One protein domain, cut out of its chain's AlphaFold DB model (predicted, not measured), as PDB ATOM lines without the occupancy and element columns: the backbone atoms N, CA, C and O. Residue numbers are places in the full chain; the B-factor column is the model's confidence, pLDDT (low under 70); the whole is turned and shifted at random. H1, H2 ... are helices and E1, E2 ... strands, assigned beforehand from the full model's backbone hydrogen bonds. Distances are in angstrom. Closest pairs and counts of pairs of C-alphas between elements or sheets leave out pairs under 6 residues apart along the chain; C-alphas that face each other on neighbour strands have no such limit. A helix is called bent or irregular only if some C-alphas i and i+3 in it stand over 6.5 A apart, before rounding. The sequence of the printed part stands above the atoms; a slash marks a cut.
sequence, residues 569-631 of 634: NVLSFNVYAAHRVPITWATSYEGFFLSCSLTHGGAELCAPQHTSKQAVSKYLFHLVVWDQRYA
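What this domain is: This is residues 569 to 631 of the 634 residues of an uncharacterized protein of Xiphophorus couchianus (Monterrey platyfish) (UniProt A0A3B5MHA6). With little regular structure, a narrow, bent three-stranded sheet has a long loop, residues 589 to 615, folded back on itself along one face and a short helix, H1, near one end. The 63 printed residues hold E1, H1, E2 and E3 in chain order, mixed, with under half in named elements. The antiparallel sheet runs E1, E3, E2; the whole is loose, radius of gyration of the C-alphas 13.8 A, spans 38 by 21 by 17 A.

How they stand to each other: Inner strand E3, residues 622 to 630, bends by 52 degrees at residue 627. E1, residues 573 to 578, is its antiparallel neighbour at 169 degrees; N 626 and O 576 are 2.9 A apart, within hydrogen-bond range. E2, residues 616 to 618, forms a hairpin with E3 at 124 degrees; N 617 and O 623 are within hydrogen-bond range at 2.8 A. H1, residues 583 to 588, is on the sheet at a height of 10.3 A; its closest C-alphas to E2 are Ala 586 and Val 616, 6.0 A. Every O i to N i+4 pair in H1 is within hydrogen-bond range. E1, H1, E2 make a split strand-helix-strand unit, two strands running the same way with E3 between them, its crossover right-handed.

Where its parts are: E1 begins at C-alpha 573 (43.168, -31.875, -10.964); E3, 22.7 A long, ends at C-alpha 630 (47.830, -30.963, -13.406).

The domain as a whole: The printed part has no cut. H1 to E2 is a long link; residues 601 to 602 are under pLDDT 70.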
ATOM      1  N   ASN A 569      42.993 -19.074  -6.624       70.00
ATOM      2  CA  ASN A 569      43.499 -20.418  -6.400       70.00
ATOM      3  C   ASN A 569      43.974 -21.042  -7.712       70.00
ATOM      4  O   ASN A 569      43.329 -20.906  -8.750       70.00
ATOM      5  N   VAL A 570      45.061 -21.805  -7.630       71.94
ATOM      6  CA  VAL A 570      45.536 -22.622  -8.746       71.94
ATOM      7  C   VAL A 570      44.506 -23.716  -9.018       71.94
ATOM      8  O   VAL A 570      44.239 -24.559  -8.154       71.94
ATOM      9  N   LEU A 571      43.928 -23.709 -10.220       75.38
ATOM     10  CA  LEU A 571      43.109 -24.819 -10.691       75.38
ATOM     11  C   LEU A 571      44.018 -26.042 -10.786       75.38
ATOM     12  O   LEU A 571      45.040 -26.000 -11.459       75.38
ATOM     13  N   SER A 572      43.669 -27.132 -10.107       80.75
ATOM     14  CA  SER A 572      44.442 -28.364 -10.209       80.75
ATOM     15  C   SER A 572      43.554 -29.590 -10.137       80.75
ATOM     16  O   SER A 572      42.631 -29.635  -9.327       80.75
ATOM     17  N   PHE A 573      43.863 -30.594 -10.945       83.19
ATOM     18  CA  PHE A 573      43.168 -31.875 -10.964       83.19
ATOM     19  C   PHE A 573      44.178 -32.999 -11.197       83.19
ATOM     20  O   PHE A 573      45.259 -32.771 -11.733       83.19
ATOM     21  N   ASN A 574      43.863 -34.217 -10.760       85.19
ATOM     22  CA  ASN A 574      44.700 -35.384 -11.038       85.19
ATOM     23  C   ASN A 574      44.076 -36.180 -12.184       85.19
ATOM     24  O   ASN A 574      42.888 -36.500 -12.132       85.19
ATOM     25  N   VAL A 575      44.880 -36.517 -13.194       87.56
ATOM     26  CA  VAL A 575      44.488 -37.511 -14.191       87.56
ATOM     27  C   VAL A 575      45.187 -38.820 -13.876       87.56
ATOM     28  O   VAL A 575      46.379 -38.996 -14.134       87.56
ATOM     29  N   TYR A 576      44.409 -39.763 -13.354       88.19
ATOM     30  CA  TYR A 576      44.909 -41.092 -13.044       88.19
ATOM     31  C   TYR A 576      45.235 -41.880 -14.320       88.19
ATOM     32  O   TYR A 576      46.396 -42.214 -14.569       88.19
ATOM     33  N   ALA A 577      44.223 -42.159 -15.149       90.00
ATOM     34  CA  ALA A 577      44.383 -43.006 -16.323       90.00
ATOM     35  C   ALA A 577      43.373 -42.716 -17.439       90.00
ATOM     36  O   ALA A 577      42.273 -42.223 -17.196       90.00
ATOM     37  N   ALA A 578      43.736 -43.098 -18.665       90.00
ATOM     38  CA  ALA A 578      42.823 -43.201 -19.799       90.00
ATOM     39  C   ALA A 578      42.494 -44.673 -20.060       90.00
ATOM     40  O   ALA A 578      43.385 -45.488 -20.318       90.00
ATOM     41  N   HIS A 579      41.203 -44.996 -20.016       88.44
ATOM     42  CA  HIS A 579      40.673 -46.336 -20.266       88.44
ATOM     43  C   HIS A 579      40.277 -46.523 -21.736       88.44
ATOM     44  O   HIS A 579      40.232 -45.573 -22.514       88.44
ATOM     45  N   ARG A 580      39.961 -47.771 -22.114       84.75
ATOM     46  CA  ARG A 580      39.474 -48.147 -23.458       84.75
ATOM     47  C   ARG A 580      40.445 -47.802 -24.591       84.75
ATOM     48  O   ARG A 580      40.017 -47.512 -25.708       84.75
ATOM     49  N   VAL A 581      41.748 -47.869 -24.322       86.75
ATOM     50  CA  VAL A 581      42.775 -47.617 -25.338       86.75
ATOM     51  C   VAL A 581      42.642 -48.674 -26.441       86.75
ATOM     52  O   VAL A 581      42.764 -49.869 -26.145       86.75
ATOM     53  N   PRO A 582      42.381 -48.287 -27.705       86.44
ATOM     54  CA  PRO A 582      42.258 -49.243 -28.797       86.44
ATOM     55  C   PRO A 582      43.520 -50.093 -28.935       86.44
ATOM     56  O   PRO A 582      44.637 -49.585 -28.857       86.44
ATOM     57  N   ILE A 583      43.356 -51.389 -29.206       83.38
ATOM     58  CA  ILE A 583      44.496 -52.307 -29.368       83.38
ATOM     59  C   ILE A 583      45.410 -51.833 -30.504       83.38
ATOM     60  O   ILE A 583      46.629 -51.871 -30.368       83.38
ATOM     61  N   THR A 584      44.828 -51.308 -31.585       88.81
ATOM     62  CA  THR A 584      45.578 -50.720 -32.702       88.81
ATOM     63  C   THR A 584      46.465 -49.564 -32.255       88.81
ATOM     64  O   THR A 584      47.566 -49.412 -32.771       88.81
ATOM     65  N   TRP A 585      46.036 -48.766 -31.277       90.12
ATOM     66  CA  TRP A 585      46.853 -47.691 -30.718       90.12
ATOM     67  C   TRP A 585      47.968 -48.251 -29.842       90.12
ATOM     68  O   TRP A 585      49.115 -47.841 -29.987       90.12
ATOM     69  N   ALA A 586      47.650 -49.232 -28.995       86.50
ATOM     70  CA  ALA A 586      48.629 -49.883 -28.132       86.50
ATOM     71  C   ALA A 586      49.762 -50.580 -28.908       86.50
ATOM     72  O   ALA A 586      50.855 -50.727 -28.368       86.50
ATOM     73  N   THR A 587      49.521 -51.011 -30.150       87.69
ATOM     74  CA  THR A 587      50.556 -51.609 -31.012       87.69
ATOM     75  C   THR A 587      51.243 -50.614 -31.942       87.69
ATOM     76  O   THR A 587      52.352 -50.889 -32.384       87.69
ATOM     77  N   SER A 588      50.594 -49.494 -32.279       90.81
ATOM     78  CA  SER A 588      51.119 -48.533 -33.266       90.81
ATOM     79  C   SER A 588      51.914 -47.386 -32.645       90.81
ATOM     80  O   SER A 588      52.695 -46.749 -33.347       90.81
ATOM     81  N   TYR A 589      51.719 -47.104 -31.354       91.12
ATOM     82  CA  TYR A 589      52.354 -45.981 -30.667       91.12
ATOM     83  C   TYR A 589      53.159 -46.447 -29.454       91.12
ATOM     84  O   TYR A 589      52.721 -47.296 -28.683       91.12
ATOM     85  N   GLU A 590      54.328 -45.840 -29.254       89.19
ATOM     86  CA  GLU A 590      55.230 -46.167 -28.139       89.19
ATOM     87  C   GLU A 590      54.762 -45.608 -26.790       89.19
ATOM     88  O   GLU A 590      55.147 -46.104 -25.734       89.19
ATOM     89  N   GLY A 591      53.966 -44.538 -26.805       90.44
ATOM     90  CA  GLY A 591      53.462 -43.919 -25.589       90.44
ATOM     91  C   GLY A 591      52.578 -42.713 -25.860       90.44
ATOM     92  O   GLY A 591      52.583 -42.153 -26.957       90.44
ATOM     93  N   PHE A 592      51.841 -42.328 -24.829       92.38
ATOM     94  CA  PHE A 592      50.781 -41.336 -24.855       92.38
ATOM     95  C   PHE A 592      51.057 -40.271 -23.800       92.38
ATOM     96  O   PHE A 592      51.574 -40.554 -22.718       92.38
ATOM     97  N   PHE A 593      50.681 -39.043 -24.113       90.88
ATOM     98  CA  PHE A 593      50.653 -37.932 -23.178       90.88
ATOM     99  C   PHE A 593      49.314 -37.218 -23.333       90.88
ATOM    100  O   PHE A 593      48.650 -37.330 -24.365       90.88
ATOM    101  N   LEU A 594      48.916 -36.513 -22.289       88.31
ATOM    102  CA  LEU A 594      47.712 -35.709 -22.239       88.31
ATOM    103  C   LEU A 594      48.124 -34.245 -22.229       88.31
ATOM    104  O   LEU A 594      49.004 -33.852 -21.462       88.31
ATOM    105  N   SER A 595      47.479 -33.464 -23.087       87.00
ATOM    106  CA  SER A 595      47.605 -32.013 -23.132       87.00
ATOM    107  C   SER A 595      46.346 -31.395 -22.548       87.00
ATOM    108  O   SER A 595      45.250 -31.742 -22.982       87.00
ATOM    109  N   CYS A 596      46.498 -30.486 -21.593       84.94
ATOM    110  CA  CYS A 596      45.396 -29.707 -21.047       84.94
ATOM    111  C   CYS A 596      45.709 -28.219 -21.184       84.94
ATOM    112  O   CYS A 596      46.773 -27.775 -20.759       84.94
ATOM    113  N   SER A 597      44.778 -27.467 -21.761       81.81
ATOM    114  CA  SER A 597      44.760 -26.008 -21.745       81.81
ATOM    115  C   SER A 597      43.445 -25.531 -21.136       81.81
ATOM    116  O   SER A 597      42.416 -26.202 -21.238       81.81
ATOM    117  N   LEU A 598      43.499 -24.390 -20.454       81.06
ATOM    118  CA  LEU A 598      42.324 -23.710 -19.930       81.06
ATOM    119  C   LEU A 598      41.976 -22.570 -20.884       81.06
ATOM    120  O   LEU A 598      42.841 -21.758 -21.196       81.06
ATOM    121  N   THR A 599      40.727 -22.502 -21.338       76.50
ATOM    122  CA  THR A 599      40.268 -21.493 -22.304       76.50
ATOM    123  C   THR A 599      39.035 -20.755 -21.802       76.50
ATOM    124  O   THR A 599      38.153 -21.372 -21.207       76.50
ATOM    125  N   HIS A 600      38.937 -19.465 -22.106       75.00
ATOM    126  CA  HIS A 600      37.762 -18.631 -21.854       75.00
ATOM    127  C   HIS A 600      37.504 -17.727 -23.065       75.00
ATOM    128  O   HIS A 600      38.433 -17.079 -23.536       75.00
ATOM    129  N   GLY A 601      36.270 -17.690 -23.586       67.75
ATOM    130  CA  GLY A 601      35.944 -16.896 -24.788       67.75
ATOM    131  C   GLY A 601      36.817 -17.253 -26.000       67.75
ATOM    132  O   GLY A 601      37.295 -16.387 -26.718       67.75
ATOM    133  N   GLY A 602      37.178 -18.534 -26.149       66.69
ATOM    134  CA  GLY A 602      38.094 -18.996 -27.203       66.69
ATOM    135  C   GLY A 602      39.575 -18.628 -27.012       66.69
ATOM    136  O   GLY A 602      40.414 -19.145 -27.746       66.69
ATOM    137  N   ALA A 603      39.925 -17.806 -26.019       70.75
ATOM    138  CA  ALA A 603      41.307 -17.476 -25.683       70.75
ATOM    139  C   ALA A 603      41.887 -18.463 -24.659       70.75
ATOM    140  O   ALA A 603      41.234 -18.806 -23.672       70.75
ATOM    141  N   GLU A 604      43.127 -18.909 -24.867       78.06
ATOM    142  CA  GLU A 604      43.858 -19.714 -23.883       78.06
ATOM    143  C   GLU A 604      44.276 -18.835 -22.697       78.06
ATOM    144  O   GLU A 604      44.999 -17.854 -22.859       78.06
ATOM    145  N   LEU A 605      43.815 -19.191 -21.496       77.12
ATOM    146  CA  LEU A 605      44.166 -18.520 -20.244       77.12
ATOM    147  C   LEU A 605      45.562 -18.906 -19.751       77.12
ATOM    148  O   LEU A 605      46.195 -18.128 -19.054       77.12
ATOM    149  N   CYS A 606      46.041 -20.098 -20.104       75.50
ATOM    150  CA  CYS A 606      47.356 -20.590 -19.717       75.50
ATOM    151  C   CYS A 606      47.980 -21.413 -20.845       75.50
ATOM    152  O   CYS A 606      47.270 -22.024 -21.650       75.50
ATOM    153  N   ALA A 607      49.311 -21.502 -20.854       80.62
ATOM    154  CA  ALA A 607      50.010 -22.388 -21.775       80.62
ATOM    155  C   ALA A 607      49.575 -23.854 -21.557       80.62
ATOM    156  O   ALA A 607      49.407 -24.275 -20.404       80.62
ATOM    157  N   PRO A 608      49.420 -24.655 -22.628       84.00
ATOM    158  CA  PRO A 608      49.068 -26.060 -22.497       84.00
ATOM    159  C   PRO A 608      50.093 -26.822 -21.648       84.00
ATOM    160  O   PRO A 608      51.297 -26.775 -21.903       84.00
ATOM    161  N   GLN A 609      49.612 -27.561 -20.652       83.56
ATOM    162  CA  GLN A 609      50.436 -28.459 -19.848       83.56
ATOM    163  C   GLN A 609      50.361 -29.884 -20.384       83.56
ATOM    164  O   GLN A 609      49.294 -30.366 -20.770       83.56
ATOM    165  N   HIS A 610      51.496 -30.581 -20.359       86.81
ATOM    166  CA  HIS A 610      51.625 -31.946 -20.862       86.81
ATOM    167  C   HIS A 610      52.046 -32.914 -19.752       86.81
ATOM    168  O   HIS A 610      52.943 -32.600 -18.970       86.81
ATOM    169  N   THR A 611      51.457 -34.115 -19.710       87.31
ATOM    170  CA  THR A 611      52.016 -35.207 -18.896       87.31
ATOM    171  C   THR A 611      53.310 -35.743 -19.493       87.31
ATOM    172  O   THR A 611      53.592 -35.607 -20.686       87.31
ATOM    173  N   SER A 612      54.069 -36.474 -18.674       88.88
ATOM    174  CA  SER A 612      55.106 -37.359 -19.202       88.88
ATOM    175  C   SER A 612      54.513 -38.393 -20.168       88.88
ATOM    176  O   SER A 612      53.440 -38.947 -19.916       88.88
ATOM    177  N   LYS A 613      55.260 -38.745 -21.217       91.50
ATOM    178  CA  LYS A 613      54.898 -39.838 -22.129       91.50
ATOM    179  C   LYS A 613      54.878 -41.173 -21.372       91.50
ATOM    180  O   LYS A 613      55.902 -41.584 -20.836       91.50
ATOM    181  N   GLN A 614      53.731 -41.849 -21.368       92.31
ATOM    182  CA  GLN A 614      53.522 -43.142 -20.709       92.31
ATOM    183  C   GLN A 614      53.113 -44.221 -21.709       92.31
ATOM    184  O   GLN A 614      52.360 -43.968 -22.648       92.31
ATOM    185  N   ALA A 615      53.608 -45.442 -21.516       91.12
ATOM    186  CA  ALA A 615      53.227 -46.589 -22.336       91.12
ATOM    187  C   ALA A 615      51.870 -47.172 -21.900       91.12
ATOM    188  O   ALA A 615      51.394 -46.951 -20.785       91.12
ATOM    189  N   VAL A 616      51.255 -47.967 -22.778       90.00
ATOM    190  CA  VAL A 616      50.014 -48.679 -22.447       90.00
ATOM    191  C   VAL A 616      50.301 -49.775 -21.425       90.00
ATOM    192  O   VAL A 616      51.070 -50.703 -21.678       90.00
ATOM    193  N   SER A 617      49.631 -49.682 -20.283       87.00
ATOM    194  CA  SER A 617      49.587 -50.720 -19.262       87.00
ATOM    195  C   SER A 617      48.515 -51.761 -19.590       87.00
ATOM    196  O   SER A 617      47.476 -51.465 -20.186       87.00
ATOM    197  N   LYS A 618      48.784 -53.008 -19.200       85.38
ATOM    198  CA  LYS A 618      47.960 -54.177 -19.515       85.38
ATOM    199  C   LYS A 618      47.448 -54.824 -18.225       85.38
ATOM    200  O   LYS A 618      48.155 -55.632 -17.633       85.38
ATOM    201  N   TYR A 619      46.227 -54.497 -17.810       85.81
ATOM    202  CA  TYR A 619      45.590 -55.056 -16.608       85.81
ATOM    203  C   TYR A 619      44.416 -55.979 -16.986       85.81
ATOM    204  O   TYR A 619      44.638 -56.939 -17.731       85.81
ATOM    205  N   LEU A 620      43.184 -55.745 -16.512       86.88
ATOM    206  CA  LEU A 620      41.994 -56.372 -17.108       86.88
ATOM    207  C   LEU A 620      41.756 -55.839 -18.525       86.88
ATOM    208  O   LEU A 620      41.358 -56.597 -19.417       86.88
ATOM    209  N   PHE A 621      42.051 -54.551 -18.719       88.50
ATOM    210  CA  PHE A 621      41.941 -53.832 -19.986       88.50
ATOM    211  C   PHE A 621      43.252 -53.115 -20.342       88.50
ATOM    212  O   PHE A 621      44.187 -53.028 -19.542       88.50
ATOM    213  N   HIS A 622      43.323 -52.606 -21.574       88.25
ATOM    214  CA  HIS A 622      44.389 -51.705 -22.006       88.25
ATOM    215  C   HIS A 622      44.082 -50.291 -21.508       88.25
ATOM    216  O   HIS A 622      43.027 -49.736 -21.831       88.25
ATOM    217  N   LEU A 623      45.000 -49.714 -20.735       90.38
ATOM    218  CA  LEU A 623      44.864 -48.365 -20.188       90.38
ATOM    219  C   LEU A 623      46.227 -47.677 -20.087       90.38
ATOM    220  O   LEU A 623      47.251 -48.342 -19.938       90.38
ATOM    221  N   VAL A 624      46.260 -46.351 -20.168       90.44
ATOM    222  CA  VAL A 624      47.482 -45.566 -19.918       90.44
ATOM    223  C   VAL A 624      47.355 -44.925 -18.546       90.44
ATOM    224  O   VAL A 624      46.386 -44.211 -18.316       90.44
ATOM    225  N   VAL A 625      48.307 -45.189 -17.648       90.12
ATOM    226  CA  VAL A 625      48.362 -44.575 -16.310       90.12
ATOM    227  C   VAL A 625      49.371 -43.438 -16.340       90.12
ATOM    228  O   VAL A 625      50.526 -43.666 -16.700       90.12
ATOM    229  N   TRP A 626      48.951 -42.246 -15.925       90.06
ATOM    230  CA  TRP A 626      49.854 -41.123 -15.672       90.06
ATOM    231  C   TRP A 626      50.026 -40.864 -14.182       90.06
ATOM    232  O   TRP A 626      51.167 -40.699 -13.759       90.06
ATOM    233  N   ASP A 627      48.920 -40.864 -13.427       84.31
ATOM    234  CA  ASP A 627      48.857 -40.476 -12.010       84.31
ATOM    235  C   ASP A 627      49.626 -39.174 -11.734       84.31
ATOM    236  O   ASP A 627      50.557 -39.105 -10.931       84.31
ATOM    237  N   GLN A 628      49.284 -38.140 -12.508       81.88
ATOM    238  CA  GLN A 628      49.935 -36.837 -12.458       81.88
ATOM    239  C   GLN A 628      48.927 -35.741 -12.150       81.88
ATOM    240  O   GLN A 628      47.871 -35.622 -12.777       81.88
ATOM    241  N   ARG A 629      49.306 -34.899 -11.185       80.75
ATOM    242  CA  ARG A 629      48.587 -33.673 -10.865       80.75
ATOM    243  C   ARG A 629      48.890 -32.617 -11.922       80.75
ATOM    244  O   ARG A 629      50.038 -32.226 -12.099       80.75
ATOM    245  N   TYR A 630      47.834 -32.137 -12.554       74.81
ATOM    246  CA  TYR A 630      47.830 -30.963 -13.406       74.81
ATOM    247  C   TYR A 630      47.505 -29.739 -12.583       74.81
ATOM    248  O   TYR A 630      46.625 -29.788 -11.724       74.81
ATOM    249  N   ALA A 631      48.212 -28.653 -12.852       71.94
ATOM    250  CA  ALA A 631      48.007 -27.378 -12.196       71.94
ATOM    251  C   ALA A 631      48.308 -26.273 -13.212       71.94
ATOM    252  O   ALA A 631      49.432 -25.769 -13.205       71.94
TER     253      ALA A 631